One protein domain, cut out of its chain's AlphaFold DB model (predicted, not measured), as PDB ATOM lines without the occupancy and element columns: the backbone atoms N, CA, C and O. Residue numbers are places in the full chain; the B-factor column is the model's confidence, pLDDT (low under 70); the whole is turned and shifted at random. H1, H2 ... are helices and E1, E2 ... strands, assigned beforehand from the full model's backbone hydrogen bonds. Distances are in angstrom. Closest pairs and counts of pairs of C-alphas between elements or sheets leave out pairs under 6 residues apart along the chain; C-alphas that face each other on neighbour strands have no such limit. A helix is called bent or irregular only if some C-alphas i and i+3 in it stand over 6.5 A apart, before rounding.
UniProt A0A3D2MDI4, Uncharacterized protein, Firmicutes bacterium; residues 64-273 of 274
ATOM      1  N   ASN A  64     -40.823  52.944 -34.426       89.19
ATOM      2  CA  ASN A  64     -41.858  53.696 -33.709       89.19
ATOM      3  C   ASN A  64     -42.220  53.026 -32.386       89.19
ATOM      4  O   ASN A  64     -42.309  53.709 -31.365       89.19
ATOM      5  N   LYS A  65     -42.310  51.691 -32.364       92.00
ATOM      6  CA  LYS A  65     -42.489  50.945 -31.116       92.00
ATOM      7  C   LYS A  65     -41.320  51.175 -30.154       92.00
ATOM      8  O   LYS A  65     -41.546  51.367 -28.965       92.00
ATOM      9  N   VAL A  66     -40.079  51.249 -30.642       91.62
ATOM     10  CA  VAL A  66     -38.918  51.584 -29.790       91.62
ATOM     11  C   VAL A  66     -39.074  52.964 -29.150       91.62
ATOM     12  O   VAL A  66     -38.813  53.107 -27.958       91.62
ATOM     13  N   LYS A  67     -39.564  53.972 -29.886       90.56
ATOM     14  CA  LYS A  67     -39.848  55.304 -29.317       90.56
ATOM     15  C   LYS A  67     -40.912  55.257 -28.222       90.56
ATOM     16  O   LYS A  67     -40.759  55.928 -27.202       90.56
ATOM     17  N   GLU A  68     -41.974  54.477 -28.413       93.25
ATOM     18  CA  GLU A  68     -43.012  54.282 -27.393       93.25
ATOM     19  C   GLU A  68     -42.438  53.639 -26.127       93.25
ATOM     20  O   GLU A  68     -42.656  54.146 -25.022       93.25
ATOM     21  N   LEU A  69     -41.633  52.583 -26.282       93.69
ATOM     22  CA  LEU A  69     -40.934  51.933 -25.170       93.69
ATOM     23  C   LEU A  69     -39.986  52.898 -24.454       93.69
ATOM     24  O   LEU A  69     -39.945  52.919 -23.225       93.69
ATOM     25  N   LEU A  70     -39.290  53.759 -25.199       91.56
ATOM     26  CA  LEU A  70     -38.428  54.794 -24.637       91.56
ATOM     27  C   LEU A  70     -39.205  55.797 -23.779       91.56
ATOM     28  O   LEU A  70     -38.752  56.186 -22.704       91.56
ATOM     29  N   ASN A  71     -40.374  56.230 -24.251       92.31
ATOM     30  CA  ASN A  71     -41.233  57.150 -23.511       92.31
ATOM     31  C   ASN A  71     -41.753  56.499 -22.223       92.31
ATOM     32  O   ASN A  71     -41.747  57.133 -21.164       92.31
ATOM     33  N   ASN A  72     -42.124  55.218 -22.292       90.88
ATOM     34  CA  ASN A  72     -42.514  54.436 -21.123       90.88
ATOM     35  C   ASN A  72     -41.355  54.286 -20.133       90.88
ATOM     36  O   ASN A  72     -41.547  54.537 -18.944       90.88
ATOM     37  N   TYR A  73     -40.146  53.975 -20.606       92.44
ATOM     38  CA  TYR A  73     -38.950  53.898 -19.768       92.44
ATOM     39  C   TYR A  73     -38.623  55.243 -19.109       92.44
ATOM     40  O   TYR A  73     -38.392  55.307 -17.905       92.44
ATOM     41  N   LYS A  74     -38.685  56.356 -19.851       91.75
ATOM     42  CA  LYS A  74     -38.446  57.700 -19.296       91.75
ATOM     43  C   LYS A  74     -39.441  58.061 -18.193       91.75
ATOM     44  O   LYS A  74     -39.040  58.701 -17.219       91.75
ATOM     45  N   LYS A  75     -40.702  57.637 -18.338       93.06
ATOM     46  CA  LYS A  75     -41.783  57.873 -17.373       93.06
ATOM     47  C   LYS A  75     -41.694  56.962 -16.147       93.06
ATOM     48  O   LYS A  75     -41.814  57.447 -15.028       93.06
ATOM     49  N   ASN A  76     -41.500  55.664 -16.360       92.06
ATOM     50  CA  ASN A  76     -41.637  54.638 -15.325       92.06
ATOM     51  C   ASN A  76     -40.296  54.206 -14.717       92.06
ATOM     52  O   ASN A  76     -40.284  53.590 -13.659       92.06
ATOM     53  N   LYS A  77     -39.175  54.533 -15.373       92.31
ATOM     54  CA  LYS A  77     -37.799  54.150 -15.009       92.31
ATOM     55  C   LYS A  77     -37.509  52.646 -15.045       92.31
ATOM     56  O   LYS A  77     -36.504  52.219 -14.487       92.31
ATOM     57  N   TYR A  78     -38.342  51.870 -15.737       95.00
ATOM     58  CA  TYR A  78     -38.135  50.448 -16.007       95.00
ATOM     59  C   TYR A  78     -38.760  50.033 -17.349       95.00
ATOM     60  O   TYR A  78     -39.597  50.751 -17.903       95.00
ATOM     61  N   VAL A  79     -38.365  48.861 -17.843       95.31
ATOM     62  CA  VAL A  79     -38.964  48.137 -18.977       95.31
ATOM     63  C   VAL A  79     -39.360  46.721 -18.547       95.31
ATOM     64  O   VAL A  79     -38.896  46.246 -17.516       95.31
ATOM     65  N   THR A  80     -40.218  46.026 -19.293       95.25
ATOM     66  CA  THR A  80     -40.385  44.572 -19.096       95.25
ATOM     67  C   THR A  80     -39.251  43.796 -19.774       95.25
ATOM     68  O   THR A  80     -38.516  44.343 -20.598       95.25
ATOM     69  N   THR A  81     -39.120  42.502 -19.476       93.12
ATOM     70  CA  THR A  81     -38.153  41.622 -20.153       93.12
ATOM     71  C   THR A  81     -38.352  41.595 -21.674       93.12
ATOM     72  O   THR A  81     -37.379  41.588 -22.428       93.12
ATOM     73  N   ASP A  82     -39.601  41.612 -22.141       93.88
ATOM     74  CA  ASP A  82     -39.908  41.600 -23.574       93.88
ATOM     75  C   ASP A  82     -39.605  42.946 -24.236       93.88
ATOM     76  O   ASP A  82     -39.083  42.980 -25.352       93.88
ATOM     77  N   ASP A  83     -39.849  44.053 -23.534       95.00
ATOM     78  CA  ASP A  83     -39.488  45.392 -24.004       95.00
ATOM     79  C   ASP A  83     -37.964  45.551 -24.117       95.00
ATOM     80  O   ASP A  83     -37.474  46.055 -25.128       95.00
ATOM     81  N   ALA A  84     -37.206  45.063 -23.125       95.44
ATOM     82  CA  ALA A  84     -35.742  45.047 -23.159       95.44
ATOM     83  C   ALA A  84     -35.228  44.269 -24.380       95.44
ATOM     84  O   ALA A  84     -34.428  44.784 -25.163       95.44
ATOM     85  N   LYS A  85     -35.756  43.057 -24.605       95.06
ATOM     86  CA  LYS A  85     -35.443  42.259 -25.799       95.06
ATOM     87  C   LYS A  85     -35.823  42.982 -27.088       95.06
ATOM     88  O   LYS A  85     -35.109  42.843 -28.076       95.06
ATOM     89  N   TYR A  86     -36.928  43.725 -27.120       95.56
ATOM     90  CA  TYR A  86     -37.350  44.458 -28.315       95.56
ATOM     91  C   TYR A  86     -36.373  45.593 -28.659       95.56
ATOM     92  O   TYR A  86     -35.975  45.721 -29.815       95.56
ATOM     93  N   ILE A  87     -35.941  46.365 -27.656       95.44
ATOM     94  CA  ILE A  87     -34.948  47.444 -27.810       95.44
ATOM     95  C   ILE A  87     -33.600  46.879 -28.280       95.44
ATOM     96  O   ILE A  87     -33.020  47.380 -29.241       95.44
ATOM     97  N   LEU A  88     -33.127  45.809 -27.635       96.75
ATOM     98  CA  LEU A  88     -31.868  45.139 -27.976       96.75
ATOM     99  C   LEU A  88     -31.888  44.553 -29.387       96.75
ATOM    100  O   LEU A  88     -30.947  44.746 -30.157       96.75
ATOM    101  N   ASN A  89     -32.983  43.877 -29.748       96.19
ATOM    102  CA  ASN A  89     -33.159  43.383 -31.103       96.19
ATOM    103  C   ASN A  89     -33.138  44.547 -32.099       96.19
ATOM    104  O   ASN A  89     -32.403  44.455 -33.073       96.19
ATOM    105  N   TRP A  90     -33.867  45.647 -31.864       95.50
ATOM    106  CA  TRP A  90     -33.826  46.811 -32.762       95.50
ATOM    107  C   TRP A  90     -32.393  47.305 -32.987       95.50
ATOM    108  O   TRP A  90     -31.978  47.439 -34.137       95.50
ATOM    109  N   ALA A  91     -31.622  47.499 -31.913       95.88
ATOM    110  CA  ALA A  91     -30.254  47.997 -32.009       95.88
ATOM    111  C   ALA A  91     -29.363  47.061 -32.845       95.88
ATOM    112  O   ALA A  91     -28.703  47.504 -33.784       95.88
ATOM    113  N   VAL A  92     -29.399  45.751 -32.574       97.12
ATOM    114  CA  VAL A  92     -28.605  44.766 -33.328       97.12
ATOM    115  C   VAL A  92     -29.065  44.645 -34.783       97.12
ATOM    116  O   VAL A  92     -28.231  44.549 -35.687       97.12
ATOM    117  N   GLN A  93     -30.375  44.628 -35.038       94.44
ATOM    118  CA  GLN A  93     -30.904  44.535 -36.400       94.44
ATOM    119  C   GLN A  93     -30.538  45.766 -37.221       94.44
ATOM    120  O   GLN A  93     -30.153  45.627 -38.382       94.44
ATOM    121  N   ASN A  94     -30.582  46.953 -36.615       93.12
ATOM    122  CA  ASN A  94     -30.177  48.170 -37.293       93.12
ATOM    123  C   ASN A  94     -28.685  48.139 -37.660       93.12
ATOM    124  O   ASN A  94     -28.329  48.440 -38.798       93.12
ATOM    125  N   THR A  95     -27.821  47.646 -36.769       94.94
ATOM    126  CA  THR A  95     -26.398  47.415 -37.073       94.94
ATOM    127  C   THR A  95     -26.189  46.423 -38.213       94.94
ATOM    128  O   THR A  95     -25.413  46.676 -39.132       94.94
ATOM    129  N   ARG A  96     -26.904  45.294 -38.209       94.88
ATOM    130  CA  ARG A  96     -26.815  44.292 -39.286       94.88
ATOM    131  C   ARG A  96     -27.288  44.854 -40.622       94.88
ATOM    132  O   ARG A  96     -26.674  44.579 -41.654       94.88
ATOM    133  N   LYS A  97     -28.353  45.655 -40.613       92.81
ATOM    134  CA  LYS A  97     -28.846  46.355 -41.802       92.81
ATOM    135  C   LYS A  97     -27.819  47.362 -42.307       92.81
ATOM    136  O   LYS A  97     -27.510  47.338 -43.492       92.81
ATOM    137  N   PHE A  98     -27.240  48.159 -41.412       92.25
ATOM    138  CA  PHE A  98     -26.191  49.120 -41.742       92.25
ATOM    139  C   PHE A  98     -25.009  48.433 -42.438       92.25
ATOM    140  O   PHE A  98     -24.636  48.815 -43.541       92.25
ATOM    141  N   ILE A  99     -24.483  47.353 -41.853       92.62
ATOM    142  CA  ILE A  99     -23.396  46.565 -42.455       92.62
ATOM    143  C   ILE A  99     -23.832  45.947 -43.799       92.62
ATOM    144  O   ILE A  99     -23.043  45.906 -44.742       92.62
ATOM    145  N   SER A 100     -25.091  45.514 -43.939       92.19
ATOM    146  CA  SER A 100     -25.610  44.998 -45.218       92.19
ATOM    147  C   SER A 100     -25.627  46.053 -46.325       92.19
ATOM    148  O   SER A 100     -25.355  45.729 -47.480       92.19
ATOM    149  N   GLU A 101     -25.924  47.311 -45.993       91.06
ATOM    150  CA  GLU A 101     -25.909  48.429 -46.945       91.06
ATOM    151  C   GLU A 101     -24.496  48.727 -47.481       91.06
ATOM    152  O   GLU A 101     -24.370  49.287 -48.567       91.06
ATOM    153  N   LEU A 102     -23.442  48.264 -46.793       90.00
ATOM    154  CA  LEU A 102     -22.053  48.284 -47.277       90.00
ATOM    155  C   LEU A 102     -21.740  47.149 -48.279       90.00
ATOM    156  O   LEU A 102     -20.597  46.982 -48.693       90.00
ATOM    157  N   GLY A 103     -22.738  46.347 -48.669       90.56
ATOM    158  CA  GLY A 103     -22.582  45.219 -49.596       90.56
ATOM    159  C   GLY A 103     -22.161  43.904 -48.930       90.56
ATOM    160  O   GLY A 103     -21.799  42.948 -49.622       90.56
ATOM    161  N   ILE A 104     -22.215  43.830 -47.598       92.00
ATOM    162  CA  ILE A 104     -21.797  42.656 -46.828       92.00
ATOM    163  C   ILE A 104     -22.975  41.725 -46.565       92.00
ATOM    164  O   ILE A 104     -24.011  42.110 -46.027       92.00
ATOM    165  N   ASN A 105     -22.815  40.447 -46.901       91.50
ATOM    166  CA  ASN A 105     -23.855  39.457 -46.645       91.50
ATOM    167  C   ASN A 105     -23.765  38.933 -45.205       91.50
ATOM    168  O   ASN A 105     -23.053  37.966 -44.944       91.50
ATOM    169  N   ILE A 106     -24.562  39.487 -44.290       92.06
ATOM    170  CA  ILE A 106     -24.612  39.086 -42.868       92.06
ATOM    171  C   ILE A 106     -24.796  37.571 -42.665       92.06
ATOM    172  O   ILE A 106     -24.282  36.996 -41.704       92.06
ATOM    173  N   LYS A 107     -25.518  36.890 -43.567       90.38
ATOM    174  CA  LYS A 107     -25.768  35.446 -43.444       90.38
ATOM    175  C   LYS A 107     -24.556  34.590 -43.809       90.38
ATOM    176  O   LYS A 107     -24.441  33.487 -43.279       90.38
ATOM    177  N   GLY A 108     -23.676  35.065 -44.688       87.69
ATOM    178  CA  GLY A 108     -22.545  34.287 -45.213       87.69
ATOM    179  C   GLY A 108     -21.159  34.799 -44.813       87.69
ATOM    180  O   GLY A 108     -20.196  34.038 -44.874       87.69
ATOM    181  N   ASN A 109     -21.059  36.058 -44.389       92.75
ATOM    182  CA  ASN A 109     -19.813  36.706 -43.999       92.75
ATOM    183  C   ASN A 109     -19.465  36.417 -42.528       92.75
ATOM    184  O   ASN A 109     -20.357  36.245 -41.689       92.75
ATOM    185  N   SER A 110     -18.171  36.341 -42.212       92.88
ATOM    186  CA  SER A 110     -17.680  36.188 -40.839       92.88
ATOM    187  C   SER A 110     -17.899  37.435 -39.984       92.88
ATOM    188  O   SER A 110     -18.073  37.296 -38.779       92.88
ATOM    189  N   LEU A 111     -17.958  38.616 -40.602       94.12
ATOM    190  CA  LEU A 111     -17.947  39.944 -39.980       94.12
ATOM    191  C   LEU A 111     -16.598  40.309 -39.338       94.12
ATOM    192  O   LEU A 111     -16.526  41.214 -38.509       94.12
ATOM    193  N   ASP A 112     -15.532  39.618 -39.746       92.69
ATOM    194  CA  ASP A 112     -14.157  39.939 -39.357       92.69
ATOM    195  C   ASP A 112     -13.788  41.354 -39.825       92.69
ATOM    196  O   ASP A 112     -14.061  41.722 -40.967       92.69
ATOM    197  N   GLY A 113     -13.217  42.157 -38.928       91.94
ATOM    198  CA  GLY A 113     -12.881  43.562 -39.185       91.94
ATOM    199  C   GLY A 113     -14.025  44.571 -39.007       91.94
ATOM    200  O   GLY A 113     -13.778  45.768 -39.105       91.94
ATOM    201  N   TYR A 114     -15.252  44.137 -38.690       94.81
ATOM    202  CA  TYR A 114     -16.400  45.042 -38.496       94.81
ATOM    203  C   TYR A 114     -16.730  45.335 -37.025       94.81
ATOM    204  O   TYR A 114     -17.701  46.040 -36.759       94.81
ATOM    205  N   CYS A 115     -15.971  44.801 -36.061       96.75
ATOM    206  CA  CYS A 115     -16.326  44.873 -34.637       96.75
ATOM    207  C   CYS A 115     -16.426  46.308 -34.091       96.75
ATOM    208  O   CYS A 115     -17.383  46.618 -33.386       96.75
ATOM    209  N   GLU A 116     -15.507  47.208 -34.452       95.94
ATOM    210  CA  GLU A 116     -15.519  48.604 -33.980       95.94
ATOM    211  C   GLU A 116     -16.710  49.383 -34.546       95.94
ATOM    212  O   GLU A 116     -17.450  50.026 -33.797       95.94
ATOM    213  N   LEU A 117     -16.958  49.251 -35.856       95.00
ATOM    214  CA  LEU A 117     -18.137  49.827 -36.503       95.00
ATOM    215  C   LEU A 117     -19.421  49.259 -35.887       95.00
ATOM    216  O   LEU A 117     -20.345  50.006 -35.580       95.00
ATOM    217  N   ALA A 118     -19.489  47.946 -35.675       96.38
ATOM    218  CA  ALA A 118     -20.663  47.300 -35.109       96.38
ATOM    219  C   ALA A 118     -20.924  47.737 -33.661       96.38
ATOM    220  O   ALA A 118     -22.073  48.005 -33.311       96.38
ATOM    221  N   GLN A 119     -19.884  47.856 -32.831       97.38
ATOM    222  CA  GLN A 119     -19.986  48.413 -31.483       97.38
ATOM    223  C   GLN A 119     -20.553  49.836 -31.540       97.38
ATOM    224  O   GLN A 119     -21.534  50.135 -30.856       97.38
ATOM    225  N   PHE A 120     -19.983  50.699 -32.385       95.88
ATOM    226  CA  PHE A 120     -20.430  52.081 -32.524       95.88
ATOM    227  C   PHE A 120     -21.888  52.165 -32.987       95.88
ATOM    228  O   PHE A 120     -22.718  52.786 -32.319       95.88
ATOM    229  N   VAL A 121     -22.228  51.485 -34.087       95.19
ATOM    230  CA  VAL A 121     -23.566  51.530 -34.690       95.19
ATOM    231  C   VAL A 121     -24.636  50.977 -33.746       95.19
ATOM    232  O   VAL A 121     -25.762  51.474 -33.741       95.19
ATOM    233  N   THR A 122     -24.279  50.010 -32.896       96.38
ATOM    234  CA  THR A 122     -25.223  49.420 -31.941       96.38
ATOM    235  C   THR A 122     -25.387  50.267 -30.682       96.38
ATOM    236  O   THR A 122     -26.511  50.508 -30.243       96.38
ATOM    237  N   LEU A 123     -24.285  50.716 -30.074       97.06
ATOM    238  CA  LEU A 123     -24.315  51.327 -28.742       97.06
ATOM    239  C   LEU A 123     -24.564  52.833 -28.778       97.06
ATOM    240  O   LEU A 123     -25.229  53.348 -27.884       97.06
ATOM    241  N   TYR A 124     -24.066  53.551 -29.788       95.12
ATOM    242  CA  TYR A 124     -24.214  55.009 -29.840       95.12
ATOM    243  C   TYR A 124     -25.690  55.449 -29.862       95.12
ATOM    244  O   TYR A 124     -26.041  56.372 -29.124       95.12
ATOM    245  N   PRO A 125     -26.607  54.809 -30.620       93.25
ATOM    246  CA  PRO A 125     -28.025  55.160 -30.561       93.25
ATOM    247  C   PRO A 125     -28.640  54.899 -29.187       93.25
ATOM    248  O   PRO A 125     -29.410  55.729 -28.707       93.25
ATOM    249  N   LEU A 126     -28.274  53.787 -28.540       95.25
ATOM    250  CA  LEU A 126     -28.739  53.440 -27.194       95.25
ATOM    251  C   LEU A 126     -28.262  54.471 -26.159       95.25
ATOM    252  O   LEU A 126     -29.061  54.971 -25.366       95.25
ATOM    253  N   GLU A 127     -26.998  54.881 -26.235       95.12
ATOM    254  CA  GLU A 127     -26.447  55.945 -25.394       95.12
ATOM    255  C   GLU A 127     -27.177  57.279 -25.627       95.12
ATOM    256  O   GLU A 127     -27.604  57.942 -24.681       95.12
ATOM    257  N   LYS A 128     -27.417  57.668 -26.890       92.56
ATOM    258  CA  LYS A 128     -28.174  58.893 -27.224       92.56
ATOM    259  C   LYS A 128     -29.632  58.852 -26.785       92.56
ATOM    260  O   LYS A 128     -30.233  59.902 -26.553       92.56
ATOM    261  N   MET A 129     -30.202  57.663 -26.646       90.88
ATOM    262  CA  MET A 129     -31.528  57.465 -26.068       90.88
ATOM    263  C   MET A 129     -31.559  57.661 -24.545       90.88
ATOM    264  O   MET A 129     -32.648  57.834 -23.985       90.88
ATOM    265  N   GLY A 130     -30.390  57.723 -23.904       92.38
ATOM    266  CA  GLY A 130     -30.217  57.913 -22.467       92.38
ATOM    267  C   GLY A 130     -30.057  56.608 -21.692       92.38
ATOM    268  O   GLY A 130     -30.274  56.618 -20.482       92.38
ATOM    269  N   PHE A 131     -29.736  55.502 -22.367       94.50
ATOM    270  CA  PHE A 131     -29.359  54.265 -21.694       94.50
ATOM    271  C   PHE A 131     -27.893  54.297 -21.279       94.50
ATOM    272  O   PHE A 131     -27.050  54.877 -21.966       94.50
ATOM    273  N   GLU A 132     -27.599  53.644 -20.164       95.56
ATOM    274  CA  GLU A 132     -26.232  53.409 -19.727       95.56
ATOM    275  C   GLU A 132     -25.638  52.253 -20.532       95.56
ATOM    276  O   GLU A 132     -26.242  51.182 -20.634       95.56
ATOM    277  N   VAL A 133     -24.474  52.493 -21.135       97.44
ATOM    278  CA  VAL A 133     -23.748  51.514 -21.946       97.44
ATOM    279  C   VAL A 133     -22.280  51.482 -21.545       97.44
ATOM    280  O   VAL A 133     -21.702  52.521 -21.223       97.44
ATOM    281  N   THR A 134     -21.656  50.314 -21.653       97.75
ATOM    282  CA  THR A 134     -20.195  50.180 -21.592       97.75
ATOM    283  C   THR A 134     -19.654  49.950 -22.997       97.75
ATOM    284  O   THR A 134     -20.260  49.227 -23.795       97.75
ATOM    285  N   LYS A 135     -18.522  50.579 -23.317       97.62
ATOM    286  CA  LYS A 135     -17.739  50.262 -24.512       97.62
ATOM    287  C   LYS A 135     -16.569  49.425 -24.042       97.62
ATOM    288  O   LYS A 135     -15.903  49.796 -23.084       97.62
ATOM    289  N   ASN A 136     -16.354  48.299 -24.695       98.19
ATOM    290  CA  ASN A 136     -15.440  47.280 -24.220       98.19
ATOM    291  C   ASN A 136     -14.537  46.801 -25.350       98.19
ATOM    292  O   ASN A 136     -14.960  46.718 -26.509       98.19
ATOM    293  N   THR A 137     -13.319  46.406 -24.997       97.75
ATOM    294  CA  THR A 137     -12.465  45.611 -25.871       97.75
ATOM    295  C   THR A 137     -12.001  44.341 -25.183       97.75
ATOM    296  O   THR A 137     -11.660  44.330 -24.002       97.75
ATOM    297  N   ALA A 138     -11.917  43.247 -25.942       97.31
ATOM    298  CA  ALA A 138     -11.404  41.982 -25.415       97.31
ATOM    299  C   ALA A 138      -9.942  42.101 -24.953       97.31
ATOM    300  O   ALA A 138      -9.504  41.361 -24.072       97.31
ATOM    301  N   GLN A 139      -9.186  43.036 -25.540       95.69
ATOM    302  CA  GLN A 139      -7.812  43.317 -25.140       95.69
ATOM    303  C   GLN A 139      -7.737  43.782 -23.684       95.69
ATOM    304  O   GLN A 139      -6.951  43.231 -22.915       95.69
ATOM    305  N   ASN A 140      -8.563  44.758 -23.304       95.75
ATOM    306  CA  ASN A 140      -8.536  45.326 -21.959       95.75
ATOM    307  C   ASN A 140      -9.301  44.474 -20.949       95.75
ATOM    308  O   ASN A 140      -8.845  44.309 -19.819       95.75
ATOM    309  N   ASP A 141     -10.417  43.874 -21.361       96.81
ATOM    310  CA  ASP A 141     -11.265  43.145 -20.423       96.81
ATOM    311  C   ASP A 141     -10.765  41.715 -20.169       96.81
ATOM    312  O   ASP A 141     -10.972  41.179 -19.075       96.81
ATOM    313  N   PHE A 142     -10.108  41.080 -21.153       97.25
ATOM    314  CA  PHE A 142      -9.804  39.638 -21.140       97.25
ATOM    315  C   PHE A 142      -8.332  39.278 -21.391       97.25
ATOM    316  O   PHE A 142      -8.035  38.098 -21.578       97.25
ATOM    317  N   ASP A 143      -7.405  40.243 -21.414       94.88
ATOM    318  CA  ASP A 143      -6.000  40.011 -21.801       94.88
ATOM    319  C   ASP A 143      -5.861  39.353 -23.196       94.88
ATOM    320  O   ASP A 143      -5.000  38.491 -23.437       94.88
ATOM    321  N   TYR A 144      -6.731  39.730 -24.136       95.44
ATOM    322  CA  TYR A 144      -6.625  39.282 -25.521       95.44
ATOM    323  C   TYR A 144      -5.501  40.030 -26.250       95.44
ATOM    324  O   TYR A 144      -5.278  41.219 -26.041       95.44
ATOM    325  N   ASN A 145      -4.763  39.340 -27.117       91.25
ATOM    326  CA  ASN A 145      -3.618  39.919 -27.826       91.25
ATOM    327  C   ASN A 145      -3.993  40.630 -29.136       91.25
ATOM    328  O   ASN A 145      -3.124  41.254 -29.745       91.25
ATOM    329  N   LEU A 146      -5.246  40.517 -29.581       91.88
ATOM    330  CA  LEU A 146      -5.785  41.217 -30.744       91.88
ATOM    331  C   LEU A 146      -6.928  42.146 -30.317       91.88
ATOM    332  O   LEU A 146      -7.408  42.098 -29.185       91.88
ATOM    333  N   ASN A 147      -7.367  42.991 -31.244       90.56
ATOM    334  CA  ASN A 147      -8.501  43.875 -31.024       90.56
ATOM    335  C   ASN A 147      -9.824  43.139 -31.282       90.56
ATOM    336  O   ASN A 147      -9.952  42.404 -32.261       90.56
ATOM    337  N   HIS A 148     -10.809  43.368 -30.419       97.44
ATOM    338  CA  HIS A 148     -12.210  43.019 -30.645       97.44
ATOM    339  C   HIS A 148     -13.076  43.933 -29.795       97.44
ATOM    340  O   HIS A 148     -12.870  43.994 -28.583       97.44
ATOM    341  N   ALA A 149     -14.029  44.611 -30.421       97.75
ATOM    342  CA  ALA A 149     -14.917  45.558 -29.770       97.75
ATOM    343  C   ALA A 149     -16.311  44.955 -29.545       97.75
ATOM    344  O   ALA A 149     -16.915  44.376 -30.449       97.75
ATOM    345  N   PHE A 150     -16.833  45.128 -28.334       98.44
ATOM    346  CA  PHE A 150     -18.182  44.727 -27.923       98.44
ATOM    347  C   PHE A 150     -18.704  45.719 -26.878       98.44
ATOM    348  O   PHE A 150     -18.023  46.689 -26.549       98.44
ATOM    349  N   GLY A 151     -19.899  45.535 -26.339       98.12
ATOM    350  CA  GLY A 151     -20.276  46.340 -25.182       98.12
ATOM    351  C   GLY A 151     -21.455  45.809 -24.419       98.12
ATOM    352  O   GLY A 151     -21.894  44.678 -24.641       98.12
ATOM    353  N   THR A 152     -21.972  46.633 -23.519       98.44
ATOM    354  CA  THR A 152     -23.170  46.297 -22.756       98.44
ATOM    355  C   THR A 152     -24.171  47.435 -22.718       98.44
ATOM    356  O   THR A 152     -23.854  48.577 -23.050       98.44
ATOM    357  N   ILE A 153     -25.389  47.104 -22.310       97.94
ATOM    358  CA  ILE A 153     -26.399  48.059 -21.862       97.94
ATOM    359  C   ILE A 153     -26.909  47.634 -20.485       97.94
ATOM    360  O   ILE A 153     -27.137  46.443 -20.246       97.94
ATOM    361  N   THR A 154     -27.138  48.616 -19.619       97.12
ATOM    362  CA  THR A 154     -27.778  48.449 -18.312       97.12
ATOM    363  C   THR A 154     -29.228  48.928 -18.380       97.12
ATOM    364  O   THR A 154     -29.520  50.034 -18.844       97.12
ATOM    365  N   LEU A 155     -30.165  48.087 -17.933       96.38
ATOM    366  CA  LEU A 155     -31.599  48.371 -17.929       96.38
ATOM    367  C   LEU A 155     -32.233  47.969 -16.598       96.38
ATOM    368  O   LEU A 155     -32.019  46.871 -16.101       96.38
ATOM    369  N   ASN A 156     -33.126  48.812 -16.084       96.62
ATOM    370  CA  ASN A 156     -34.050  48.408 -15.028       96.62
ATOM    371  C   ASN A 156     -35.177  47.569 -15.638       96.62
ATOM    372  O   ASN A 156     -35.999  48.092 -16.398       96.62
ATOM    373  N   VAL A 157     -35.235  46.285 -15.300       96.31
ATOM    374  CA  VAL A 157     -36.224  45.332 -15.807       96.31
ATOM    375  C   VAL A 157     -37.217  44.974 -14.707       96.31
ATOM    376  O   VAL A 157     -36.829  44.602 -13.602       96.31
ATOM    377  N   LYS A 158     -38.513  45.089 -15.014       94.88
ATOM    378  CA  LYS A 158     -39.605  44.662 -14.142       94.88
ATOM    379  C   LYS A 158     -40.019  43.227 -14.468       94.88
ATOM    380  O   LYS A 158     -40.512  42.966 -15.565       94.88
ATOM    381  N   GLU A 159     -39.907  42.335 -13.488       91.12
ATOM    382  CA  GLU A 159     -40.340  40.939 -13.557       91.12
ATOM    383  C   GLU A 159     -41.037  40.552 -12.244       91.12
ATOM    384  O   GLU A 159     -40.503  40.781 -11.164       91.12
ATOM    385  N   ASN A 160     -42.251  39.989 -12.320       86.06
ATOM    386  CA  ASN A 160     -43.041  39.565 -11.149       86.06
ATOM    387  C   ASN A 160     -43.164  40.636 -10.042       86.06
ATOM    388  O   ASN A 160     -42.998  40.348  -8.863       86.06
ATOM    389  N   ASP A 161     -43.442  41.881 -10.441       85.81
ATOM    390  CA  ASP A 161     -43.538  43.073  -9.577       85.81
ATOM    391  C   ASP A 161     -42.246  43.574  -8.913       85.81
ATOM    392  O   ASP A 161     -42.258  44.648  -8.309       85.81
ATOM    393  N   GLU A 162     -41.113  42.912  -9.139       93.62
ATOM    394  CA  GLU A 162     -39.790  43.398  -8.742       93.62
ATOM    395  C   GLU A 162     -39.115  44.142  -9.896       93.62
ATOM    396  O   GLU A 162     -39.228  43.742 -11.053       93.62
ATOM    397  N   ILE A 163     -38.395  45.224  -9.584       95.12
ATOM    398  CA  ILE A 163     -37.536  45.936 -10.536       95.12
ATOM    399  C   ILE A 163     -36.090  45.613 -10.176       95.12
ATOM    400  O   ILE A 163     -35.676  45.849  -9.041       95.12
ATOM    401  N   LYS A 164     -35.337  45.082 -11.138       95.62
ATOM    402  CA  LYS A 164     -33.919  44.745 -10.988       95.62
ATOM    403  C   LYS A 164     -33.110  45.435 -12.067       95.62
ATOM    404  O   LYS A 164     -33.570  45.564 -13.198       95.62
ATOM    405  N   GLU A 165     -31.922  45.884 -11.700       95.81
ATOM    406  CA  GLU A 165     -30.925  46.299 -12.675       95.81
ATOM    407  C   GLU A 165     -30.375  45.046 -13.358       95.81
ATOM    408  O   GLU A 165     -30.008  44.076 -12.696       95.81
ATOM    409  N   GLU A 166     -30.396  45.044 -14.683       97.06
ATOM    410  CA  GLU A 166     -29.974  43.924 -15.511       97.06
ATOM    411  C   GLU A 166     -29.021  44.427 -16.588       97.06
ATOM    412  O   GLU A 166     -29.266  45.455 -17.229       97.06
ATOM    413  N   HIS A 167     -27.961  43.662 -16.830       97.88
ATOM    414  CA  HIS A 167     -26.974  43.966 -17.859       97.88
ATOM    415  C   HIS A 167     -27.130  43.006 -19.034       97.88
ATOM    416  O   HIS A 167     -27.424  41.818 -18.868       97.88
ATOM    417  N   PHE A 168     -26.902  43.508 -20.240       98.56
ATOM    418  CA  PHE A 168     -26.923  42.705 -21.456       98.56
ATOM    419  C   PHE A 168     -25.634  42.928 -22.226       98.56
ATOM    420  O   PHE A 168     -25.315  44.062 -22.568       98.56
ATOM    421  N   LEU A 169     -24.921  41.843 -22.520       98.75
ATOM    422  CA  LEU A 169     -23.778  41.861 -23.423       98.75
ATOM    423  C   LEU A 169     -24.278  41.935 -24.860       98.75
ATOM    424  O   LEU A 169     -25.201  41.211 -25.229       98.75
ATOM    425  N   ILE A 170     -23.657  42.791 -25.663       98.75
ATOM    426  CA  ILE A 170     -23.992  43.049 -27.059       98.75
ATOM    427  C   ILE A 170     -22.733  42.854 -27.908       98.75
ATOM    428  O   ILE A 170     -21.731  43.545 -27.734       98.75
ATOM    429  N   ASP A 171     -22.812  41.930 -28.861       98.50
ATOM    430  CA  ASP A 171     -21.772  41.667 -29.851       98.50
ATOM    431  C   ASP A 171     -22.414  41.165 -31.151       98.50
ATOM    432  O   ASP A 171     -22.684  39.976 -31.345       98.50
ATOM    433  N   ALA A 172     -22.659  42.094 -32.075       97.38
ATOM    434  CA  ALA A 172     -23.243  41.782 -33.377       97.38
ATOM    435  C   ALA A 172     -22.268  41.046 -34.320       97.38
ATOM    436  O   ALA A 172     -22.694  40.565 -35.373       97.38
ATOM    437  N   THR A 173     -20.988  40.939 -33.945       97.44
ATOM    438  CA  THR A 173     -19.889  40.404 -34.764       97.44
ATOM    439  C   THR A 173     -19.251  39.146 -34.187       97.44
ATOM    440  O   THR A 173     -18.301  38.627 -34.767       97.44
ATOM    441  N   TYR A 174     -19.793  38.588 -33.097       98.12
ATOM    442  CA  TYR A 174     -19.221  37.431 -32.396       98.12
ATOM    443  C   TYR A 174     -18.949  36.227 -33.316       98.12
ATOM    444  O   TYR A 174     -18.023  35.445 -33.096       98.12
ATOM    445  N   ARG A 175     -19.714  36.102 -34.409       96.12
ATOM    446  CA  ARG A 175     -19.543  35.068 -35.438       96.12
ATOM    447  C   ARG A 175     -18.145  35.049 -36.076       96.12
ATOM    448  O   ARG A 175     -17.721  33.982 -36.528       96.12
ATOM    449  N   GLN A 176     -17.422  36.172 -36.087       96.00
ATOM    450  CA  GLN A 176     -16.113  36.293 -36.740       96.00
ATOM    451  C   GLN A 176     -15.100  35.259 -36.238       96.00
ATOM    452  O   GLN A 176     -14.294  34.750 -37.016       96.00
ATOM    453  N   PHE A 177     -15.232  34.849 -34.976       97.62
ATOM    454  CA  PHE A 177     -14.329  33.911 -34.315       97.62
ATOM    455  C   PHE A 177     -14.615  32.440 -34.603       97.62
ATOM    456  O   PHE A 177     -13.941  31.580 -34.047       97.62
ATOM    457  N   PHE A 178     -15.619  32.119 -35.424       97.12
ATOM    458  CA  PHE A 178     -16.070  30.741 -35.634       97.12
ATOM    459  C   PHE A 178     -15.737  30.191 -37.019       97.12
ATOM    460  O   PHE A 178     -16.270  29.149 -37.400       97.12
ATOM    461  N   THR A 179     -14.873  30.848 -37.798       94.56
ATOM    462  CA  THR A 179     -14.476  30.324 -39.114       94.56
ATOM    463  C   THR A 179     -13.683  29.020 -38.975       94.56
ATOM    464  O   THR A 179     -12.781  28.908 -38.141       94.56
ATOM    465  N   LYS A 180     -13.982  28.009 -39.807       93.19
ATOM    466  CA  LYS A 180     -13.252  26.723 -39.775       93.19
ATOM    467  C   LYS A 180     -11.751  26.894 -40.025       93.19
ATOM    468  O   LYS A 180     -10.954  26.158 -39.455       93.19
ATOM    469  N   GLU A 181     -11.391  27.861 -40.868       91.31
ATOM    470  CA  GLU A 181     -10.009  28.179 -41.242       91.31
ATOM    471  C   GLU A 181      -9.146  28.529 -40.018       91.31
ATOM    472  O   GLU A 181      -8.042  27.997 -39.867       91.31
ATOM    473  N   LYS A 182      -9.673  29.384 -39.133       94.19
ATOM    474  CA  LYS A 182      -8.955  29.915 -37.968       94.19
ATOM    475  C   LYS A 182      -9.212  29.123 -36.680       94.19
ATOM    476  O   LYS A 182      -8.419  29.180 -35.743       94.19
ATOM    477  N   CYS A 183     -10.272  28.315 -36.631       96.19
ATOM    478  CA  CYS A 183     -10.590  27.453 -35.489       96.19
ATOM    479  C   CYS A 183      -9.878  26.090 -35.548       96.19
ATOM    480  O   CYS A 183     -10.516  25.032 -35.580       96.19
ATOM    481  N   SER A 184      -8.544  26.092 -35.551       95.00
ATOM    482  CA  SER A 184      -7.743  24.867 -35.629       95.00
ATOM    483  C   SER A 184      -6.456  24.962 -34.819       95.00
ATOM    484  O   SER A 184      -5.763  25.973 -34.865       95.00
ATOM    485  N   LYS A 185      -6.053  23.854 -34.180       94.75
ATOM    486  CA  LYS A 185      -4.720  23.716 -33.564       94.75
ATOM    487  C   LYS A 185      -3.589  23.962 -34.575       94.75
ATOM    488  O   LYS A 185      -2.495  24.342 -34.175       94.75
ATOM    489  N   GLY A 186      -3.855  23.781 -35.873       95.12
ATOM    490  CA  GLY A 186      -2.925  24.108 -36.952       95.12
ATOM    491  C   GLY A 186      -2.410  25.551 -36.911       95.12
ATOM    492  O   GLY A 186      -1.259  25.779 -37.271       95.12
ATOM    493  N   MET A 187      -3.203  26.497 -36.396       95.56
ATOM    494  CA  MET A 187      -2.826  27.913 -36.305       95.56
ATOM    495  C   MET A 187      -1.550  28.147 -35.491       95.56
ATOM    496  O   MET A 187      -0.745  28.994 -35.867       95.56
ATOM    497  N   TYR A 188      -1.304  27.333 -34.461       95.50
ATOM    498  CA  TYR A 188      -0.070  27.395 -33.672       95.50
ATOM    499  C   TYR A 188       1.198  27.160 -34.489       95.50
ATOM    500  O   TYR A 188       2.241  27.735 -34.194       95.50
ATOM    501  N   TYR A 189       1.105  26.349 -35.539       94.38
ATOM    502  CA  TYR A 189       2.224  26.060 -36.429       94.38
ATOM    503  C   TYR A 189       2.336  27.077 -37.580       94.38
ATOM    504  O   TYR A 189       3.256  26.999 -38.387       94.38
ATOM    505  N   MET A 190       1.425  28.053 -37.637       91.88
ATOM    506  CA  MET A 190       1.462  29.216 -38.531       91.88
ATOM    507  C   MET A 190       1.987  30.473 -37.814       91.88
ATOM    508  O   MET A 190       1.739  31.583 -38.282       91.88
ATOM    509  N   ASP A 191       2.636  30.312 -36.652       87.69
ATOM    510  CA  ASP A 191       3.042  31.400 -35.745       87.69
ATOM    511  C   ASP A 191       1.865  32.312 -35.327       87.69
ATOM    512  O   ASP A 191       2.024  33.508 -35.084       87.69
ATOM    513  N   LYS A 192       0.661  31.732 -35.244       92.94
ATOM    514  CA  LYS A 192      -0.590  32.378 -34.819       92.94
ATOM    515  C   LYS A 192      -1.243  31.575 -33.694       92.94
ATOM    516  O   LYS A 192      -0.807  30.476 -33.368       92.94
ATOM    517  N   THR A 193      -2.315  32.089 -33.113       95.75
ATOM    518  CA  THR A 193      -3.177  31.331 -32.199       95.75
ATOM    519  C   THR A 193      -4.515  31.011 -32.879       95.75
ATOM    520  O   THR A 193      -4.891  31.696 -33.834       95.75
ATOM    521  N   PRO A 194      -5.220  29.933 -32.480       97.06
ATOM    522  CA  PRO A 194      -6.586  29.700 -32.933       97.06
ATOM    523  C   PRO A 194      -7.512  30.827 -32.466       97.06
ATOM    524  O   PRO A 194      -7.331  31.337 -31.359       97.06
ATOM    525  N   ASP A 195      -8.529  31.155 -33.259       97.50
ATOM    526  CA  ASP A 195      -9.546  32.140 -32.865       97.50
ATOM    527  C   ASP A 195     -10.285  31.718 -31.576       97.50
ATOM    528  O   ASP A 195     -10.407  30.514 -31.308       97.50
ATOM    529  N   PRO A 196     -10.857  32.674 -30.811       98.31
ATOM    530  CA  PRO A 196     -11.633  32.404 -29.599       98.31
ATOM    531  C   PRO A 196     -12.670  31.283 -29.757       98.31
ATOM    532  O   PRO A 196     -12.793  30.426 -28.882       98.31
ATOM    533  N   GLY A 197     -13.352  31.194 -30.905       97.94
ATOM    534  CA  GLY A 197     -14.359  30.161 -31.161       97.94
ATOM    535  C   GLY A 197     -13.834  28.725 -31.043       97.94
ATOM    536  O   GLY A 197     -14.604  27.826 -30.701       97.94
ATOM    537  N   TYR A 198     -12.530  28.487 -31.238       97.69
ATOM    538  CA  TYR A 198     -11.901  27.178 -31.021       97.69
ATOM    539  C   TYR A 198     -11.981  26.713 -29.558       97.69
ATOM    540  O   TYR A 198     -12.063  25.510 -29.296       97.69
ATOM    541  N   PHE A 199     -11.963  27.652 -28.608       97.88
ATOM    542  CA  PHE A 199     -11.941  27.381 -27.169       97.88
ATOM    543  C   PHE A 199     -13.331  27.385 -26.524       97.88
ATOM    544  O   PHE A 199     -13.475  26.976 -25.370       97.88
ATOM    545  N   VAL A 200     -14.363  27.796 -27.264       98.00
ATOM    546  CA  VAL A 200     -15.753  27.803 -26.798       98.00
ATOM    547  C   VAL A 200     -16.240  26.378 -26.532       98.00
ATOM    548  O   VAL A 200     -16.285  25.526 -27.422       98.00
ATOM    549  N   LYS A 201     -16.664  26.126 -25.289       95.94
ATOM    550  CA  LYS A 201     -17.209  24.829 -24.852       95.94
ATOM    551  C   LYS A 201     -18.734  24.792 -24.924       95.94
ATOM    552  O   LYS A 201     -19.298  23.808 -25.405       95.94
ATOM    553  N   ASN A 202     -19.399  25.860 -24.479       97.31
ATOM    554  CA  ASN A 202     -20.852  25.963 -24.519       97.31
ATOM    555  C   ASN A 202     -21.317  26.456 -25.897       97.31
ATOM    556  O   ASN A 202     -21.332  27.647 -26.203       97.31
ATOM    557  N   LYS A 203     -21.708  25.511 -26.756       96.56
ATOM    558  CA  LYS A 203     -22.226  25.834 -28.092       96.56
ATOM    559  C   LYS A 203     -23.626  26.443 -28.059       96.56
ATOM    560  O   LYS A 203     -23.983  27.108 -29.022       96.56
ATOM    561  N   VAL A 204     -24.422  26.195 -27.016       97.38
ATOM    562  CA  VAL A 204     -25.773  26.771 -26.894       97.38
ATOM    563  C   VAL A 204     -25.656  28.274 -26.678       97.38
ATOM    564  O   VAL A 204     -26.227  29.031 -27.457       97.38
ATOM    565  N   PHE A 205     -24.809  28.679 -25.730       97.94
ATOM    566  CA  PHE A 205     -24.435  30.074 -25.499       97.94
ATOM    567  C   PHE A 205     -23.973  30.768 -26.787       97.94
ATOM    568  O   PHE A 205     -24.534  31.783 -27.196       97.94
ATOM    569  N   ALA A 206     -22.989  30.185 -27.482       98.38
ATOM    570  CA  ALA A 206     -22.443  30.812 -28.681       98.38
ATOM    571  C   ALA A 206     -23.475  30.948 -29.806       98.38
ATOM    572  O   ALA A 206     -23.509  31.974 -30.479       98.38
ATOM    573  N   LYS A 207     -24.343  29.947 -29.995       98.38
ATOM    574  CA  LYS A 207     -25.449  30.039 -30.955       98.38
ATOM    575  C   LYS A 207     -26.425  31.149 -30.582       98.38
ATOM    576  O   LYS A 207     -26.817  31.921 -31.449       98.38
ATOM    577  N   GLU A 208     -26.796  31.255 -29.312       98.12
ATOM    578  CA  GLU A 208     -27.704  32.302 -28.848       98.12
ATOM    579  C   GLU A 208     -27.133  33.699 -29.116       98.12
ATOM    580  O   GLU A 208     -27.812  34.527 -29.726       98.12
ATOM    581  N   LEU A 209     -25.862  33.924 -28.771       98.56
ATOM    582  CA  LEU A 209     -25.201  35.204 -29.008       98.56
ATOM    583  C   LEU A 209     -25.007  35.495 -30.505       98.56
ATOM    584  O   LEU A 209     -25.304  36.600 -30.942       98.56
ATOM    585  N   ILE A 210     -24.598  34.521 -31.330       98.25
ATOM    586  CA  ILE A 210     -24.490  34.714 -32.791       98.25
ATOM    587  C   ILE A 210     -25.855  35.078 -33.389       98.25
ATOM    588  O   ILE A 210     -25.974  36.018 -34.180       98.25
ATOM    589  N   LYS A 211     -26.902  34.345 -33.006       97.56
ATOM    590  CA  LYS A 211     -28.255  34.546 -33.520       97.56
ATOM    591  C   LYS A 211     -28.795  35.916 -33.122       97.56
ATOM    592  O   LYS A 211     -29.174  36.697 -33.996       97.56
ATOM    593  N   ASN A 212     -28.792  36.234 -31.834       97.75
ATOM    594  CA  ASN A 212     -29.451  37.431 -31.311       97.75
ATOM    595  C   ASN A 212     -28.564  38.680 -31.389       97.75
ATOM    596  O   ASN A 212     -29.086  39.779 -31.510       97.75
ATOM    597  N   GLY A 213     -27.238  38.518 -31.356       98.31
ATOM    598  CA  GLY A 213     -26.247  39.595 -31.230       98.31
ATOM    599  C   GLY A 213     -26.180  40.215 -29.834       98.31
ATOM    600  O   GLY A 213     -25.443  41.173 -29.629       98.31
ATOM    601  N   PHE A 214     -26.942  39.680 -28.881       98.56
ATOM    602  CA  PHE A 214     -26.901  40.052 -27.476       98.56
ATOM    603  C   PHE A 214     -27.337  38.881 -26.590       98.56
ATOM    604  O   PHE A 214     -27.985  37.941 -27.061       98.56
ATOM    605  N   ILE A 215     -27.014  38.957 -25.302       98.38
ATOM    606  CA  ILE A 215     -27.420  37.989 -24.280       98.38
ATOM    607  C   ILE A 215     -27.446  38.649 -22.896       98.38
ATOM    608  O   ILE A 215     -26.704  39.596 -22.639       98.38
ATOM    609  N   LYS A 216     -28.307  38.163 -21.996       97.88
ATOM    610  CA  LYS A 216     -28.319  38.606 -20.594       97.88
ATOM    611  C   LYS A 216     -26.975  38.270 -19.941       97.88
ATOM    612  O   LYS A 216     -26.536  37.126 -20.010       97.88
ATOM    613  N   LEU A 217     -26.342  39.256 -19.319       98.25
ATOM    614  CA  LEU A 217     -25.024  39.124 -18.714       98.25
ATOM    615  C   LEU A 217     -25.152  38.790 -17.224       98.25
ATOM    616  O   LEU A 217     -25.867  39.445 -16.475       98.25
ATOM    617  N   ASN A 218     -24.424  37.766 -16.804       97.44
ATOM    618  CA  ASN A 218     -24.167  37.408 -15.414       97.44
ATOM    619  C   ASN A 218     -22.733  36.855 -15.323       97.44
ATOM    620  O   ASN A 218     -22.040  36.775 -16.340       97.44
ATOM    621  N   GLU A 219     -22.274  36.463 -14.135       97.94
ATOM    622  CA  GLU A 219     -20.903  35.961 -13.947       97.94
ATOM    623  C   GLU A 219     -20.564  34.736 -14.815       97.94
ATOM    624  O   GLU A 219     -19.452  34.630 -15.340       97.94
ATOM    625  N   GLU A 220     -21.516  33.819 -14.990       98.00
ATOM    626  CA  GLU A 220     -21.331  32.617 -15.805       98.00
ATOM    627  C   GLU A 220     -21.194  32.983 -17.286       98.00
ATOM    628  O   GLU A 220     -20.206  32.617 -17.921       98.00
ATOM    629  N   VAL A 221     -22.120  33.788 -17.808       98.44
ATOM    630  CA  VAL A 221     -22.113  34.270 -19.196       98.44
ATOM    631  C   VAL A 221     -20.863  35.099 -19.494       98.44
ATOM    632  O   VAL A 221     -20.247  34.925 -20.546       98.44
ATOM    633  N   ALA A 222     -20.440  35.963 -18.567       98.56
ATOM    634  CA  ALA A 222     -19.218  36.748 -18.710       98.56
ATOM    635  C   ALA A 222     -17.993  35.842 -18.884       98.56
ATOM    636  O   ALA A 222     -17.140  36.093 -19.736       98.56
ATOM    637  N   LYS A 223     -17.923  34.751 -18.112       98.19
ATOM    638  CA  LYS A 223     -16.859  33.756 -18.241       98.19
ATOM    639  C   LYS A 223     -16.956  32.976 -19.553       98.19
ATOM    640  O   LYS A 223     -15.930  32.780 -20.200       98.19
ATOM    641  N   GLU A 224     -18.149  32.535 -19.948       98.38
ATOM    642  CA  GLU A 224     -18.360  31.809 -21.210       98.38
ATOM    643  C   GLU A 224     -17.969  32.639 -22.437       98.38
ATOM    644  O   GLU A 224     -17.446  32.084 -23.407       98.38
ATOM    645  N   TYR A 225     -18.186  33.954 -22.374       98.69
ATOM    646  CA  TYR A 225     -17.781  34.900 -23.405       98.69
ATOM    647  C   TYR A 225     -16.278  35.204 -23.370       98.69
ATOM    648  O   TYR A 225     -15.615  35.079 -24.396       98.69
ATOM    649  N   GLY A 226     -15.737  35.595 -22.209       98.25
ATOM    650  CA  GLY A 226     -14.389  36.157 -22.085       98.25
ATOM    651  C   GLY A 226     -13.253  35.130 -22.015       98.25
ATOM    652  O   GLY A 226     -12.179  35.360 -22.573       98.25
ATOM    653  N   GLU A 227     -13.465  33.970 -21.382       98.12
ATOM    654  CA  GLU A 227     -12.415  32.945 -21.219       98.12
ATOM    655  C   GLU A 227     -11.833  32.453 -22.560       98.12
ATOM    656  O   GLU A 227     -10.609  32.335 -22.663       98.12
ATOM    657  N   PRO A 228     -12.634  32.217 -23.618       98.38
ATOM    658  CA  PRO A 228     -12.108  31.872 -24.935       98.38
ATOM    659  C   PRO A 228     -11.137  32.901 -25.536       98.38
ATOM    660  O   PRO A 228     -10.191  32.496 -26.213       98.38
ATOM    661  N   PHE A 229     -11.325  34.201 -25.280       98.44
ATOM    662  CA  PHE A 229     -10.402  35.245 -25.744       98.44
ATOM    663  C   PHE A 229      -9.056  35.157 -25.030       98.44
ATOM    664  O   PHE A 229      -8.016  35.141 -25.687       98.44
ATOM    665  N   TYR A 230      -9.067  34.999 -23.704       97.88
ATOM    666  CA  TYR A 230      -7.838  34.791 -22.941       97.88
ATOM    667  C   TYR A 230      -7.101  33.524 -23.395       97.88
ATOM    668  O   TYR A 230      -5.897  33.539 -23.623       97.88
ATOM    669  N   LEU A 231      -7.816  32.415 -23.603       97.62
ATOM    670  CA  LEU A 231      -7.199  31.178 -24.097       97.62
ATOM    671  C   LEU A 231      -6.611  31.337 -25.508       97.62
ATOM    672  O   LEU A 231      -5.578  30.741 -25.812       97.62
ATOM    673  N   SER A 232      -7.237  32.166 -26.345       97.44
ATOM    674  CA  SER A 232      -6.751  32.514 -27.682       97.44
ATOM    675  C   SER A 232      -5.497  33.398 -27.660       97.44
ATOM    676  O   SER A 232      -4.795  33.445 -28.666       97.44
ATOM    677  N   SER A 233      -5.128  34.036 -26.541       96.56
ATOM    678  CA  SER A 233      -3.856  34.774 -26.441       96.56
ATOM    679  C   SER A 233      -2.657  33.911 -26.019       96.56
ATOM    680  O   SER A 233      -1.512  34.349 -26.156       96.56
ATOM    681  N   LEU A 234      -2.886  32.667 -25.581       96.38
ATOM    682  CA  LEU A 234      -1.840  31.761 -25.096       96.38
ATOM    683  C   LEU A 234      -1.149  31.001 -26.233       96.38
ATOM    684  O   LEU A 234      -1.799  30.470 -27.139       96.38
ATOM    685  N   LYS A 235       0.180  30.868 -26.148       94.75
ATOM    686  CA  LYS A 235       0.978  30.070 -27.094       94.75
ATOM    687  C   LYS A 235       0.747  28.568 -26.914       94.75
ATOM    688  O   LYS A 235       0.222  28.097 -25.904       94.75
ATOM    689  N   LEU A 236       1.183  27.778 -27.897       93.38
ATOM    690  CA  LEU A 236       1.078  26.322 -27.830       93.38
ATOM    691  C   LEU A 236       1.786  25.779 -26.580       93.38
ATOM    692  O   LEU A 236       2.985  25.974 -26.403       93.38
ATOM    693  N   GLY A 237       1.038  25.074 -25.731       90.44
ATOM    694  CA  GLY A 237       1.556  24.476 -24.495       90.44
ATOM    695  C   GLY A 237       1.634  25.432 -23.300       90.44
ATOM    696  O   GLY A 237       1.893  24.974 -22.185       90.44
ATOM    697  N   GLU A 238       1.366  26.723 -23.497       95.12
ATOM    698  CA  GLU A 238       1.236  27.684 -22.408       95.12
ATOM    699  C   GLU A 238      -0.027  27.388 -21.588       95.12
ATOM    700  O   GLU A 238      -1.060  26.964 -22.113       95.12
ATOM    701  N   LYS A 239       0.070  27.565 -20.267       93.25
ATOM    702  CA  LYS A 239      -1.041  27.332 -19.343       93.25
ATOM    703  C   LYS A 239      -1.612  28.665 -18.863       93.25
ATOM    704  O   LYS A 239      -0.821  29.555 -18.551       93.25
ATOM    705  N   PRO A 240      -2.945  28.769 -18.705       93.31
ATOM    706  CA  PRO A 240      -3.572  29.897 -18.028       93.31
ATOM    707  C   PRO A 240      -2.932  30.117 -16.655       93.31
ATOM    708  O   PRO A 240      -2.848  29.186 -15.850       93.31
ATOM    709  N   ASN A 241      -2.471  31.335 -16.394       91.69
ATOM    710  CA  ASN A 241      -1.786  31.710 -15.154       91.69
ATOM    711  C   ASN A 241      -2.444  32.898 -14.439       91.69
ATOM    712  O   ASN A 241      -2.076  33.200 -13.304       91.69
ATOM    713  N   LYS A 242      -3.428  33.545 -15.070       90.75
ATOM    714  CA  LYS A 242      -4.194  34.649 -14.496       90.75
ATOM    715  C   LYS A 242      -5.615  34.211 -14.175       90.75
ATOM    716  O   LYS A 242      -6.234  33.442 -14.910       90.75
ATOM    717  N   LYS A 243      -6.142  34.744 -13.073       92.12
ATOM    718  CA  LYS A 243      -7.570  34.702 -12.760       92.12
ATOM    719  C   LYS A 243      -8.167  36.047 -13.157       92.12
ATOM    720  O   LYS A 243      -7.869  37.049 -12.516       92.12
ATOM    721  N   ILE A 244      -8.979  36.048 -14.205       95.00
ATOM    722  CA  ILE A 244      -9.656  37.241 -14.716       95.00
ATOM    723  C   ILE A 244     -11.054  37.304 -14.098       95.00
ATOM    724  O   ILE A 244     -11.753  36.287 -14.036       95.00
ATOM    725  N   ASN A 245     -11.449  38.482 -13.616       96.81
ATOM    726  CA  ASN A 245     -12.819  38.740 -13.194       96.81
ATOM    727  C   ASN A 245     -13.614  39.278 -14.388       96.81
ATOM    728  O   ASN A 245     -13.734  40.483 -14.578       96.81
ATOM    729  N   TYR A 246     -14.095  38.359 -15.228       97.94
ATOM    730  CA  TYR A 246     -14.717  38.706 -16.506       97.94
ATOM    731  C   TYR A 246     -15.918  39.638 -16.347       97.94
ATOM    732  O   TYR A 246     -16.053  40.579 -17.116       97.94
ATOM    733  N   TYR A 247     -16.778  39.391 -15.356       98.25
ATOM    734  CA  TYR A 247     -17.986  40.188 -15.160       98.25
ATOM    735  C   TYR A 247     -17.646  41.624 -14.765       98.25
ATOM    736  O   TYR A 247     -18.029  42.544 -15.482       98.25
ATOM    737  N   ASP A 248     -16.854  41.804 -13.702       97.56
ATOM    738  CA  ASP A 248     -16.481  43.137 -13.218       97.56
ATOM    739  C   ASP A 248     -15.685  43.928 -14.257       97.56
ATOM    740  O   ASP A 248     -15.892  45.134 -14.375       97.56
ATOM    741  N   ASN A 249     -14.810  43.271 -15.025       97.56
ATOM    742  CA  ASN A 249     -14.074  43.931 -16.101       97.56
ATOM    743  C   ASN A 249     -15.026  44.473 -17.175       97.56
ATOM    744  O   ASN A 249     -14.885  45.619 -17.589       97.56
ATOM    745  N   ILE A 250     -16.030  43.683 -17.576       97.75
ATOM    746  CA  ILE A 250     -17.006  44.096 -18.589       97.75
ATOM    747  C   ILE A 250     -17.845  45.283 -18.092       97.75
ATOM    748  O   ILE A 250     -17.941  46.294 -18.788       97.75
ATOM    749  N   ILE A 251     -18.459  45.175 -16.907       97.00
ATOM    750  CA  ILE A 251     -19.429  46.184 -16.442       97.00
ATOM    751  C   ILE A 251     -18.777  47.481 -15.947       97.00
ATOM    752  O   ILE A 251     -19.421  48.522 -15.966       97.00
ATOM    753  N   ASN A 252     -17.507  47.441 -15.526       95.38
ATOM    754  CA  ASN A 252     -16.783  48.627 -15.049       95.38
ATOM    755  C   ASN A 252     -15.845  49.225 -16.108       95.38
ATOM    756  O   ASN A 252     -15.028  50.092 -15.782       95.38
ATOM    757  N   SER A 253     -15.926  48.763 -17.358       93.12
ATOM    758  CA  SER A 253     -15.092  49.291 -18.432       93.12
ATOM    759  C   SER A 253     -15.401  50.765 -18.692       93.12
ATOM    760  O   SER A 253     -16.557  51.182 -18.776       93.12
ATOM    761  N   ASN A 254     -14.345  51.563 -18.813       90.75
ATOM    762  CA  ASN A 254     -14.403  53.008 -19.020       90.75
ATOM    763  C   ASN A 254     -13.804  53.423 -20.371       90.75
ATOM    764  O   ASN A 254     -13.376  54.569 -20.533       90.75
ATOM    765  N   GLU A 255     -13.734  52.490 -21.321       93.81
ATOM    766  CA  GLU A 255     -13.233  52.792 -22.654       93.81
ATOM    767  C   GLU A 255     -14.183  53.711 -23.428       93.81
ATOM    768  O   GLU A 255     -15.386  53.794 -23.166       93.81
ATOM    769  N   ASP A 256     -13.620  54.383 -24.429       93.06
ATOM    770  CA  ASP A 256     -14.383  55.097 -25.447       93.06
ATOM    771  C   ASP A 256     -14.442  54.279 -26.746       93.06
ATOM    772  O   ASP A 256     -13.704  53.301 -26.923       93.06
ATOM    773  N   TYR A 257     -15.314  54.688 -27.664       91.69
ATOM    774  CA  TYR A 257     -15.400  54.099 -28.995       91.69
ATOM    775  C   TYR A 257     -14.041  54.148 -29.698       91.69
ATOM    776  O   TYR A 257     -13.389  55.189 -29.757       91.69
ATOM    777  N   LYS A 258     -13.625  53.016 -30.275       85.38
ATOM    778  CA  LYS A 258     -12.432  52.972 -31.138       85.38
ATOM    779  C   LYS A 258     -12.708  53.522 -32.535       85.38
ATOM    780  O   LYS A 258     -11.799  54.027 -33.183       85.38
ATOM    781  N   TYR A 259     -13.965  53.447 -32.971       82.56
ATOM    782  CA  TYR A 259     -14.417  53.962 -34.255       82.56
ATOM    783  C   TYR A 259     -14.648  55.477 -34.177       82.56
ATOM    784  O   TYR A 259     -15.398  55.939 -33.311       82.56
ATOM    785  N   ASN A 260     -14.032  56.256 -35.071       71.62
ATOM    786  CA  ASN A 260     -14.231  57.702 -35.086       71.62
ATOM    787  C   ASN A 260     -15.530  58.057 -35.829       71.62
ATOM    788  O   ASN A 260     -15.742  57.672 -36.973       71.62
ATOM    789  N   LYS A 261     -16.391  58.860 -35.198       66.56
ATOM    790  CA  LYS A 261     -17.621  59.380 -35.811       66.56
ATOM    791  C   LYS A 261     -17.354  60.208 -37.076       66.56
ATOM    792  O   LYS A 261     -18.227  60.257 -37.937       66.56
ATOM    793  N   ASP A 262     -16.175  60.820 -37.202       70.19
ATOM    794  CA  ASP A 262     -15.773  61.556 -38.411       70.19
ATOM    795  C   ASP A 262     -15.612  60.644 -39.643       70.19
ATOM    796  O   ASP A 262     -15.531  61.138 -40.767       70.19
ATOM    797  N   GLU A 263     -15.583  59.320 -39.453       69.75
ATOM    798  CA  GLU A 263     -15.561  58.335 -40.541       69.75
ATOM    799  C   GLU A 263     -16.953  58.074 -41.142       69.75
ATOM    800  O   GLU A 263     -17.053  57.399 -42.165       69.75
ATOM    801  N   LEU A 264     -18.025  58.612 -40.542       74.19
ATOM    802  CA  LEU A 264     -19.398  58.476 -41.032       74.19
ATOM    803  C   LEU A 264     -19.922  59.782 -41.622       74.19
ATOM    804  O   LEU A 264     -19.810  60.853 -41.021       74.19
ATOM    805  N   GLU A 265     -20.607  59.683 -42.759       74.50
ATOM    806  CA  GLU A 265     -21.363  60.810 -43.295       74.50
ATOM    807  C   GLU A 265     -22.606  61.102 -42.430       74.50
ATOM    808  O   GLU A 265     -23.150  60.235 -41.740       74.50
ATOM    809  N   GLU A 266     -23.138  62.327 -42.496       69.75
ATOM    810  CA  GLU A 266     -24.362  62.710 -41.767       69.75
ATOM    811  C   GLU A 266     -25.553  61.792 -42.105       69.75
ATOM    812  O   GLU A 266     -26.367  61.434 -41.245       69.75
ATOM    813  N   ASN A 267     -25.625  61.340 -43.359       74.75
ATOM    814  CA  ASN A 267     -26.615  60.366 -43.804       74.75
ATOM    815  C   ASN A 267     -26.469  59.009 -43.109       74.75
ATOM    816  O   ASN A 267     -27.490  58.364 -42.853       74.75
ATOM    817  N   ASP A 268     -25.249  58.594 -42.778       78.00
ATOM    818  CA  ASP A 268     -24.978  57.333 -42.093       78.00
ATOM    819  C   ASP A 268     -25.365  57.404 -40.621       78.00
ATOM    820  O   ASP A 268     -26.036  56.501 -40.123       78.00
ATOM    821  N   ILE A 269     -25.106  58.533 -39.960       75.69
ATOM    822  CA  ILE A 269     -25.591  58.780 -38.595       75.69
ATOM    823  C   ILE A 269     -27.123  58.691 -38.549       75.69
ATOM    824  O   ILE A 269     -27.689  58.059 -37.657       75.69
ATOM    825  N   ASN A 270     -27.817  59.261 -39.538       76.88
ATOM    826  CA  ASN A 270     -29.276  59.195 -39.612       76.88
ATOM    827  C   ASN A 270     -29.813  57.777 -39.859       76.88
ATOM    828  O   ASN A 270     -30.971  57.518 -39.536       76.88
ATOM    829  N   LYS A 271     -29.027  56.860 -40.440       81.12
ATOM    830  CA  LYS A 271     -29.407  55.441 -40.574       81.12
ATOM    831  C   LYS A 271     -29.373  54.708 -39.239       81.12
ATOM    832  O   LYS A 271     -30.127  53.762 -39.048       81.12
ATOM    833  N   MET A 272     -28.580  55.185 -38.282       81.62
ATOM    834  CA  MET A 272     -28.460  54.567 -36.961       81.62
ATOM    835  C   MET A 272     -29.729  54.701 -36.093       81.62
ATOM    836  O   MET A 272     -29.838  54.056 -35.053       81.62
ATOM    837  N   PHE A 273     -30.704  55.503 -36.527       78.56
ATOM    838  CA  PHE A 273     -31.969  55.755 -35.830       78.56
ATOM    839  C   PHE A 273     -33.194  55.359 -36.676       78.56
ATOM    840  O   PHE A 273     -34.228  56.020 -36.584       78.56
TER     841      PHE A 273
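Overview. This is residues 64 to 273 of the 274 residues of an uncharacterized protein of Firmicutes bacterium (UniProt A0A3D2MDI4). A strongly twisted antiparallel sheet of four strands makes the core, with two crossed helices, H2 and H3, over one face and the short helix H9 across the other. H1 folds back on H2 at one end of the longest axis, while H6 and the bare link 191 to 202 reach toward the other end; H4 and H8 pack on H9. The printed part has 210 residues with ten named helices and four named strands, in the order H1 H2 H3 E1 H4 E2 E3 H5 H6 H7 E4 H8 H9 H10, and the sheet runs E1 E2 E3 E4. The class is mixed, helices and strands. The whole is compact, with a radius of gyration of the C-alphas of 17.5 A and spans of 56 by 40 by 29 A.

Along the chain. H1, residues 64 to 76, is 18.4 A long and begins at C-alpha 64 (-41.858, 53.696, -33.709). H2, residues 81 to 101, is the longest helix at 30.2 A. H3, residues 115 to 128, measures 19.8 A. E1 is residues 132 to 137 and H4 is residues 138 to 142. E2, residues 149 to 159, is 30.5 A long, begins at C-alpha 149 (-14.917, 45.558, -29.770) and bends by 58 degrees at residue 156. E3, residues 162 to 170, measures 24.2 A. H5 is residues 174 to 178, H6 residues 185 to 190, H7 residues 203 to 212 and E4 residues 214 to 217. H8, residues 219 to 233, is 21.2 A long. H9 is residues 246 to 251, and H10, residues 266 to 271, ends at C-alpha 271 (-29.407, 55.441, -40.574). H3 and H8 are only just irregular: C-alphas 122 and 125 are 6.53 A apart, and C-alphas 225 and 228 are 6.6 A apart.

Arrangement. E1 and E2 are antiparallel, with N 136 and O 150 at 3.0 A. E2 and E3 form a hairpin, with N 157 and O 164 at 2.8 A. E3 and E4 are antiparallel, with N 169 and O 215 at 2.9 A. H2 runs along the strands over E3 and E4, at a height over the sheet of 11.5 A. H3 is on the same face at 8.3 A, and touches H2 at a steep tilt of 48 degrees, opposite ways; their closest C-alphas, Ala 91 and Thr 122, are 5.2 A apart. H1 touches H2 with residues 66 to 69 alone, the closest C-alphas being Val 66 and Ile 87 at 6.1 A, and the two form a helical hairpin. H9 is on the opposite face at 8.5 A and runs across the strands. It touches H8, closest at the C-alphas of Ala 222 and Tyr 247, 5.1 A, and H4, closest at those of Asp 141 and Asn 249, 5.2 A. H7 only grazes the sheet and only just touches H5, with 3 pairs of C-alphas within 8 A, the closest Arg 175 and Ile 210 at 5.6 A. H6 touches no helix, and H10 is near H3. Every O i to N i+4 pair is within hydrogen-bond range in H1, H2, H4, H7, H9 and H10, against 8 of 10 in H3 and 9 of 11 in H8; H5 has 0 of 1 and H6 0 of 2, but their O i to N i+3 pairs within range are 2 of 2 and 3 of 3.

Size, cuts and confidence. The two C-alphas farthest apart, Lys 75 and Tyr 189, are 57.5 A apart. The printed part has no cut. The long links are H2 to H3, H6 to H7, H8 to H9 and H9 to H10. The mean pLDDT of the printed part is 93.7; residues 261, 263 and 266 are under 70, and H10 has a mean of 76.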